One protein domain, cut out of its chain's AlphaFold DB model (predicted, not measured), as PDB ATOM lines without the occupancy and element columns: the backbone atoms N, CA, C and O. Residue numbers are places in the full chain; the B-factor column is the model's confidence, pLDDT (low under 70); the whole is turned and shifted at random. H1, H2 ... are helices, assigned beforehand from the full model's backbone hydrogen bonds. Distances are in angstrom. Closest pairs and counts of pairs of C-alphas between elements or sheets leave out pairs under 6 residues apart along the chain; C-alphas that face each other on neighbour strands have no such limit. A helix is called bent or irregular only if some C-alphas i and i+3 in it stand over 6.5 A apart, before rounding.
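What this domain is: This is residues 2 to 56 of the 125 residues of an uncharacterized protein of Rhizopogon vesiculosus (UniProt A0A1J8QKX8). H2, the longest helix, and H1 meet as a wide, off-centre V, with residues 47 to 52 of H2 packed on residues 11 to 15 of H1. The long link, residues 17 to 37, swings out past the end of H1 and folds back to the start of H2; residues 33 to 38, of which 38 belongs to H2, stick out. The printed part has 55 residues with two named helices, H1 then H2, and no named strand; the class is all helix, with 29 residues in the helices. It is compact, with a radius of gyration of the C-alphas of 11.3 A, and spans 34 by 23 by 17 A.

Where its parts are: H2 is residues 38 to 52, 20.9 A from C-alpha 38 at (129.682, 124.668, 87.221) to C-alpha 52 at (131.914, 145.056, 83.297). It is irregular: C-alphas 46 and 49 are 7.6 A apart. H1 is residues 3 to 16, 20.0 A long, and begins with C-alpha 3 at (145.283, 149.544, 78.614).

How they stand to each other: H2 touches H1 with residues 47 to 52 alone, and H1 touches H2 with residues 11 to 15 alone. Their closest C-alphas are those of Ala 51 and Ile 11, 5.3 A apart. Their lines stand at a steep tilt of 62 degrees, and they run opposite ways. Their centres are 14.4 A apart. In H1 every O i to N i+4 pair is within hydrogen-bond range; in H2 6 of 11 are.

The domain as a whole: The two C-alphas farthest apart are those of Thr 2 and Ala 22, 36.6 A. The link from H1 to H2 is long, with 21 residues. The printed part has no cut. The mean pLDDT of the printed part is 86.3, and no printed residue is under 70.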
ATOM      1  N   THR A   2     149.514 147.090  78.799       86.62
ATOM      2  CA  THR A   2     148.523 147.597  77.836       86.62
ATOM      3  C   THR A   2     147.251 148.037  78.563       86.62
ATOM      4  O   THR A   2     146.901 147.442  79.581       86.62
ATOM      5  N   GLU A   3     146.541 149.036  78.040       89.81
ATOM      6  CA  GLU A   3     145.283 149.544  78.614       89.81
ATOM      7  C   GLU A   3     144.248 148.432  78.850       89.81
ATOM      8  O   GLU A   3     143.657 148.334  79.921       89.81
ATOM      9  N   ALA A   4     144.139 147.492  77.908       88.75
ATOM     10  CA  ALA A   4     143.289 146.312  78.047       88.75
ATOM     11  C   ALA A   4     143.604 145.471  79.299       88.75
ATOM     12  O   ALA A   4     142.691 144.930  79.917       88.75
ATOM     13  N   LYS A   5     144.880 145.377  79.700       91.00
ATOM     14  CA  LYS A   5     145.275 144.626  80.897       91.00
ATOM     15  C   LYS A   5     144.825 145.343  82.170       91.00
ATOM     16  O   LYS A   5     144.311 144.692  83.063       91.00
ATOM     17  N   LYS A   6     144.930 146.676  82.215       93.75
ATOM     18  CA  LYS A   6     144.427 147.471  83.350       93.75
ATOM     19  C   LYS A   6     142.914 147.330  83.514       93.75
ATOM     20  O   LYS A   6     142.440 147.176  84.630       93.75
ATOM     21  N   ILE A   7     142.173 147.343  82.404       93.94
ATOM     22  CA  ILE A   7     140.720 147.124  82.411       93.94
ATOM     23  C   ILE A   7     140.388 145.724  82.940       93.94
ATOM     24  O   ILE A   7     139.485 145.574  83.756       93.94
ATOM     25  N   GLN A   8     141.119 144.694  82.502       91.31
ATOM     26  CA  GLN A   8     140.934 143.332  83.012       91.31
ATOM     27  C   GLN A   8     141.234 143.230  84.511       91.31
ATOM     28  O   GLN A   8     140.432 142.648  85.238       91.31
ATOM     29  N   ASP A   9     142.330 143.840  84.965       93.00
ATOM     30  CA  ASP A   9     142.714 143.862  86.376       93.00
ATOM     31  C   ASP A   9     141.652 144.590  87.231       93.00
ATOM     32  O   ASP A   9     141.313 144.120  88.317       93.00
ATOM     33  N   ASP A  10     141.058 145.688  86.738       94.44
ATOM     34  CA  ASP A  10     139.966 146.383  87.443       94.44
ATOM     35  C   ASP A  10     138.677 145.551  87.492       94.44
ATOM     36  O   ASP A  10     138.035 145.471  88.538       94.44
ATOM     37  N   ILE A  11     138.315 144.866  86.402       93.94
ATOM     38  CA  ILE A  11     137.174 143.939  86.397       93.94
ATOM     39  C   ILE A  11     137.374 142.849  87.458       93.94
ATOM     40  O   ILE A  11     136.449 142.554  88.220       93.94
ATOM     41  N   ASP A  12     138.573 142.272  87.546       92.50
ATOM     42  CA  ASP A  12     138.897 141.268  88.561       92.50
ATOM     43  C   ASP A  12     138.847 141.843  89.980       92.50
ATOM     44  O   ASP A  12     138.298 141.203  90.882       92.50
ATOM     45  N   HIS A  13     139.322 143.074  90.168       92.31
ATOM     46  CA  HIS A  13     139.207 143.791  91.434       92.31
ATOM     47  C   HIS A  13     137.740 144.031  91.830       92.31
ATOM     48  O   HIS A  13     137.353 143.752  92.967       92.31
ATOM     49  N   ARG A  14     136.881 144.465  90.896       93.56
ATOM     50  CA  ARG A  14     135.438 144.637  91.139       93.56
ATOM     51  C   ARG A  14     134.784 143.329  91.556       93.56
ATOM     52  O   ARG A  14     134.047 143.315  92.540       93.56
ATOM     53  N   ILE A  15     135.089 142.230  90.864       91.50
ATOM     54  CA  ILE A  15     134.582 140.891  91.202       91.50
ATOM     55  C   ILE A  15     135.031 140.478  92.614       91.50
ATOM     56  O   ILE A  15     134.222 139.952  93.382       91.50
ATOM     57  N   ALA A  16     136.288 140.741  92.976       89.25
ATOM     58  CA  ALA A  16     136.828 140.421  94.296       89.25
ATOM     59  C   ALA A  16     136.233 141.280  95.425       89.25
ATOM     60  O   ALA A  16     136.097 140.802  96.552       89.25
ATOM     61  N   SER A  17     135.847 142.524  95.122       89.44
ATOM     62  CA  SER A  17     135.304 143.490  96.087       89.44
ATOM     63  C   SER A  17     133.839 143.256  96.479       89.44
ATOM     64  O   SER A  17     133.336 143.907  97.395       89.44
ATOM     65  N   VAL A  18     133.134 142.341  95.803       86.75
ATOM     66  CA  VAL A  18     131.712 142.090  96.067       86.75
ATOM     67  C   VAL A  18     131.500 141.629  97.509       86.75
ATOM     68  O   VAL A  18     132.114 140.668  97.977       86.75
ATOM     69  N   ALA A  19     130.576 142.304  98.199       82.44
ATOM     70  CA  ALA A  19     130.206 141.981  99.569       82.44
ATOM     71  C   ALA A  19     129.752 140.519  99.702       82.44
ATOM     72  O   ALA A  19     129.042 139.972  98.854       82.44
ATOM     73  N   SER A  20     130.140 139.881 100.804       77.44
ATOM     74  CA  SER A  20     129.717 138.516 101.099       77.44
ATOM     75  C   SER A  20     128.211 138.453 101.333       77.44
ATOM     76  O   SER A  20     127.686 139.186 102.168       77.44
ATOM     77  N   PHE A  21     127.535 137.519 100.668       75.62
ATOM     78  CA  PHE A  21     126.144 137.179 100.947       75.62
ATOM     79  C   PHE A  21     125.947 135.663 100.965       75.62
ATOM     80  O   PHE A  21     126.722 134.911 100.365       75.62
ATOM     81  N   ALA A  22     124.912 135.203 101.670       76.62
ATOM     82  CA  ALA A  22     124.625 133.780 101.808       76.62
ATOM     83  C   ALA A  22     124.423 133.123 100.430       76.62
ATOM     84  O   ALA A  22     123.614 133.569  99.617       76.62
ATOM     85  N   GLY A  23     125.179 132.058 100.151       71.25
ATOM     86  CA  GLY A  23     125.102 131.342  98.874       71.25
ATOM     87  C   GLY A  23     125.827 132.012  97.695       71.25
ATOM     88  O   GLY A  23     125.587 131.630  96.542       71.25
ATOM     89  N   LEU A  24     126.708 132.993  97.944       78.19
ATOM     90  CA  LEU A  24     127.712 133.439  96.972       78.19
ATOM     91  C   LEU A  24     129.084 132.840  97.284       78.19
ATOM     92  O   LEU A  24     129.616 133.012  98.380       78.19
ATOM     93  N   ARG A  25     129.698 132.198  96.285       76.75
ATOM     94  CA  ARG A  25     131.115 131.830  96.345       76.75
ATOM     95  C   ARG A  25     131.969 133.084  96.147       76.75
ATOM     96  O   ARG A  25     131.712 133.856  95.229       76.75
ATOM     97  N   ARG A  26     132.972 133.290  97.005       78.44
ATOM     98  CA  ARG A  26     133.891 134.433  96.891       78.44
ATOM     99  C   ARG A  26     134.923 134.226  95.785       78.44
ATOM    100  O   ARG A  26     135.331 133.099  95.519       78.44
ATOM    101  N   PHE A  27     135.384 135.346  95.234       79.69
ATOM    102  CA  PHE A  27     136.362 135.425  94.150       79.69
ATOM    103  C   PHE A  27     137.572 136.290  94.552       79.69
ATOM    104  O   PHE A  27     137.784 137.344  93.962       79.69
ATOM    105  N   PRO A  28     138.369 135.904  95.569       73.31
ATOM    106  CA  PRO A  28     139.454 136.755  96.068       73.31
ATOM    107  C   PRO A  28     140.558 137.031  95.031       73.31
ATOM    108  O   PRO A  28     141.269 138.019  95.166       73.31
ATOM    109  N   GLN A  29     140.691 136.194  93.994       77.88
ATOM    110  CA  GLN A  29     141.584 136.411  92.846       77.88
ATOM    111  C   GLN A  29     140.819 136.724  91.543       77.88
ATOM    112  O   GLN A  29     141.316 136.454  90.451       77.88
ATOM    113  N   GLY A  30     139.582 137.227  91.638       80.94
ATOM    114  CA  GLY A  30     138.743 137.501  90.473       80.94
ATOM    115  C   GLY A  30     138.436 136.232  89.673       80.94
ATOM    116  O   GLY A  30     138.018 135.214  90.228       80.94
ATOM    117  N   ARG A  31     138.636 136.288  88.353       78.38
ATOM    118  CA  ARG A  31     138.285 135.217  87.404       78.38
ATOM    119  C   ARG A  31     139.446 134.269  87.047       78.38
ATOM    120  O   ARG A  31     139.316 133.465  86.125       78.38
ATOM    121  N   GLY A  32     140.579 134.347  87.747       77.44
ATOM    122  CA  GLY A  32     141.823 133.613  87.456       77.44
ATOM    123  C   GLY A  32     141.833 132.110  87.791       77.44
ATOM    124  O   GLY A  32     142.818 131.615  88.336       77.44
ATOM    125  N   PHE A  33     140.765 131.362  87.501       74.25
ATOM    126  CA  PHE A  33     140.705 129.928  87.805       74.25
ATOM    127  C   PHE A  33     141.474 129.084  86.783       74.25
ATOM    128  O   PHE A  33     141.229 129.174  85.581       74.25
ATOM    129  N   LYS A  34     142.339 128.180  87.268       78.38
ATOM    130  CA  LYS A  34     143.013 127.166  86.432       78.38
ATOM    131  C   LYS A  34     142.019 126.176  85.807       78.38
ATOM    132  O   LYS A  34     142.272 125.649  84.728       78.38
ATOM    133  N   GLN A  35     140.894 125.938  86.479       81.88
ATOM    134  CA  GLN A  35     139.792 125.105  86.009       81.88
ATOM    135  C   GLN A  35     138.469 125.707  86.481       81.88
ATOM    136  O   GLN A  35     138.316 126.008  87.661       81.88
ATOM    137  N   TRP A  36     137.517 125.861  85.563       82.31
ATOM    138  CA  TRP A  36     136.176 126.354  85.871       82.31
ATOM    139  C   TRP A  36     135.240 125.195  86.206       82.31
ATOM    140  O   TRP A  36     135.090 124.269  85.410       82.31
ATOM    141  N   THR A  37     134.572 125.261  87.358       86.19
ATOM    142  CA  THR A  37     133.461 124.358  87.689       86.19
ATOM    143  C   THR A  37     132.107 124.993  87.360       86.19
ATOM    144  O   THR A  37     131.981 126.202  87.119       86.19
ATOM    145  N   GLY A  38     131.051 124.174  87.372       83.62
ATOM    146  CA  GLY A  38     129.682 124.668  87.221       83.62
ATOM    147  C   GLY A  38     129.290 125.659  88.322       83.62
ATOM    148  O   GLY A  38     128.585 126.631  88.047       83.62
ATOM    149  N   ASP A  39     129.786 125.467  89.544       82.38
ATOM    150  CA  ASP A  39     129.489 126.359  90.666       82.38
ATOM    151  C   ASP A  39     130.269 127.675  90.591       82.38
ATOM    152  O   ASP A  39     129.703 128.722  90.908       82.38
ATOM    153  N   ASP A  40     131.500 127.659  90.068       84.31
ATOM    154  CA  ASP A  40     132.246 128.892  89.760       84.31
ATOM    155  C   ASP A  40     131.499 129.727  88.727       84.31
ATOM    156  O   ASP A  40     131.288 130.925  88.913       84.31
ATOM    157  N   SER A  41     131.013 129.070  87.672       84.31
ATOM    158  CA  SER A  41     130.227 129.726  86.631       84.31
ATOM    159  C   SER A  41     128.944 130.336  87.209       84.31
ATOM    160  O   SER A  41     128.664 131.508  86.970       84.31
ATOM    161  N   LYS A  42     128.185 129.597  88.033       84.31
ATOM    162  CA  LYS A  42     126.957 130.103  88.685       84.31
ATOM    163  C   LYS A  42     127.223 131.286  89.614       84.31
ATOM    164  O   LYS A  42     126.422 132.219  89.651       84.31
ATOM    165  N   ALA A  43     128.297 131.243  90.396       86.06
ATOM    166  CA  ALA A  43     128.642 132.340  91.289       86.06
ATOM    167  C   ALA A  43     129.093 133.574  90.491       86.06
ATOM    168  O   ALA A  43     128.640 134.677  90.787       86.06
ATOM    169  N   LEU A  44     129.871 133.388  89.419       88.19
ATOM    170  CA  LEU A  44     130.306 134.480  88.551       88.19
ATOM    171  C   LEU A  44     129.113 135.159  87.867       88.19
ATOM    172  O   LEU A  44     129.029 136.385  87.837       88.19
ATOM    173  N   MET A  45     128.137 134.375  87.395       88.81
ATOM    174  CA  MET A  45     126.897 134.885  86.794       88.81
ATOM    175  C   MET A  45     126.157 135.898  87.686       88.81
ATOM    176  O   MET A  45     125.430 136.738  87.161       88.81
ATOM    177  N   LYS A  46     126.319 135.837  89.017       88.19
ATOM    178  CA  LYS A  46     125.675 136.764  89.967       88.19
ATOM    179  C   LYS A  46     126.381 138.120  90.070       88.19
ATOM    180  O   LYS A  46     125.742 139.092  90.453       88.19
ATOM    181  N   VAL A  47     127.671 138.187  89.744       90.75
ATOM    182  CA  VAL A  47     128.532 139.356  90.010       90.75
ATOM    183  C   VAL A  47     129.111 139.999  88.750       90.75
ATOM    184  O   VAL A  47     129.636 141.105  88.807       90.75
ATOM    185  N   TYR A  48     129.003 139.336  87.598       91.12
ATOM    186  CA  TYR A  48     129.714 139.748  86.389       91.12
ATOM    187  C   TYR A  48     129.174 141.028  85.735       91.12
ATOM    188  O   TYR A  48     129.951 141.830  85.229       91.12
ATOM    189  N   LEU A  49     127.852 141.242  85.746       93.81
ATOM    190  CA  LEU A  49     127.235 142.420  85.119       93.81
ATOM    191  C   LEU A  49     127.751 143.757  85.680       93.81
ATOM    192  O   LEU A  49     128.202 144.569  84.877       93.81
ATOM    193  N   PRO A  50     127.734 144.002  87.006       93.06
ATOM    194  CA  PRO A  50     128.284 145.245  87.551       93.06
ATOM    195  C   PRO A  50     129.807 145.346  87.372       93.06
ATOM    196  O   PRO A  50     130.349 146.443  87.281       93.06
ATOM    197  N   ALA A  51     130.519 144.217  87.269       94.25
ATOM    198  CA  ALA A  51     131.966 144.235  87.080       94.25
ATOM    199  C   ALA A  51     132.388 144.802  85.713       94.25
ATOM    200  O   ALA A  51     133.412 145.470  85.624       94.25
ATOM    201  N   ILE A  52     131.602 144.576  84.656       94.69
ATOM    202  CA  ILE A  52     131.914 145.056  83.297       94.69
ATOM    203  C   ILE A  52     131.289 146.421  82.967       94.69
ATOM    204  O   ILE A  52     131.514 146.963  81.882       94.69
ATOM    205  N   GLU A  53     130.479 146.975  83.869       94.50
ATOM    206  CA  GLU A  53     129.797 148.248  83.656       94.50
ATOM    207  C   GLU A  53     130.796 149.403  83.480       94.50
ATOM    208  O   GLU A  53     131.785 149.518  84.206       94.50
ATOM    209  N   GLY A  54     130.557 150.253  82.479       94.75
ATOM    210  CA  GLY A  54     131.457 151.349  82.111       94.75
ATOM    211  C   GLY A  54     132.651 150.945  81.235       94.75
ATOM    212  O   GLY A  54     133.285 151.825  80.667       94.75
ATOM    213  N   TYR A  55     132.925 149.645  81.062       94.94
ATOM    214  CA  TYR A  55     134.007 149.156  80.191       94.94
ATOM    215  C   TYR A  55     133.547 148.660  78.825       94.94
ATOM    216  O   TYR A  55     134.347 148.576  77.894       94.94
ATOM    217  N   VAL A  56     132.271 148.306  78.694       94.25
ATOM    218  CA  VAL A  56     131.708 147.758  77.457       94.25
ATOM    219  C   VAL A  56     130.499 148.576  77.001       94.25
ATOM    220  O   VAL A  56     129.828 149.191  77.836       94.25
TER     221      VAL A  56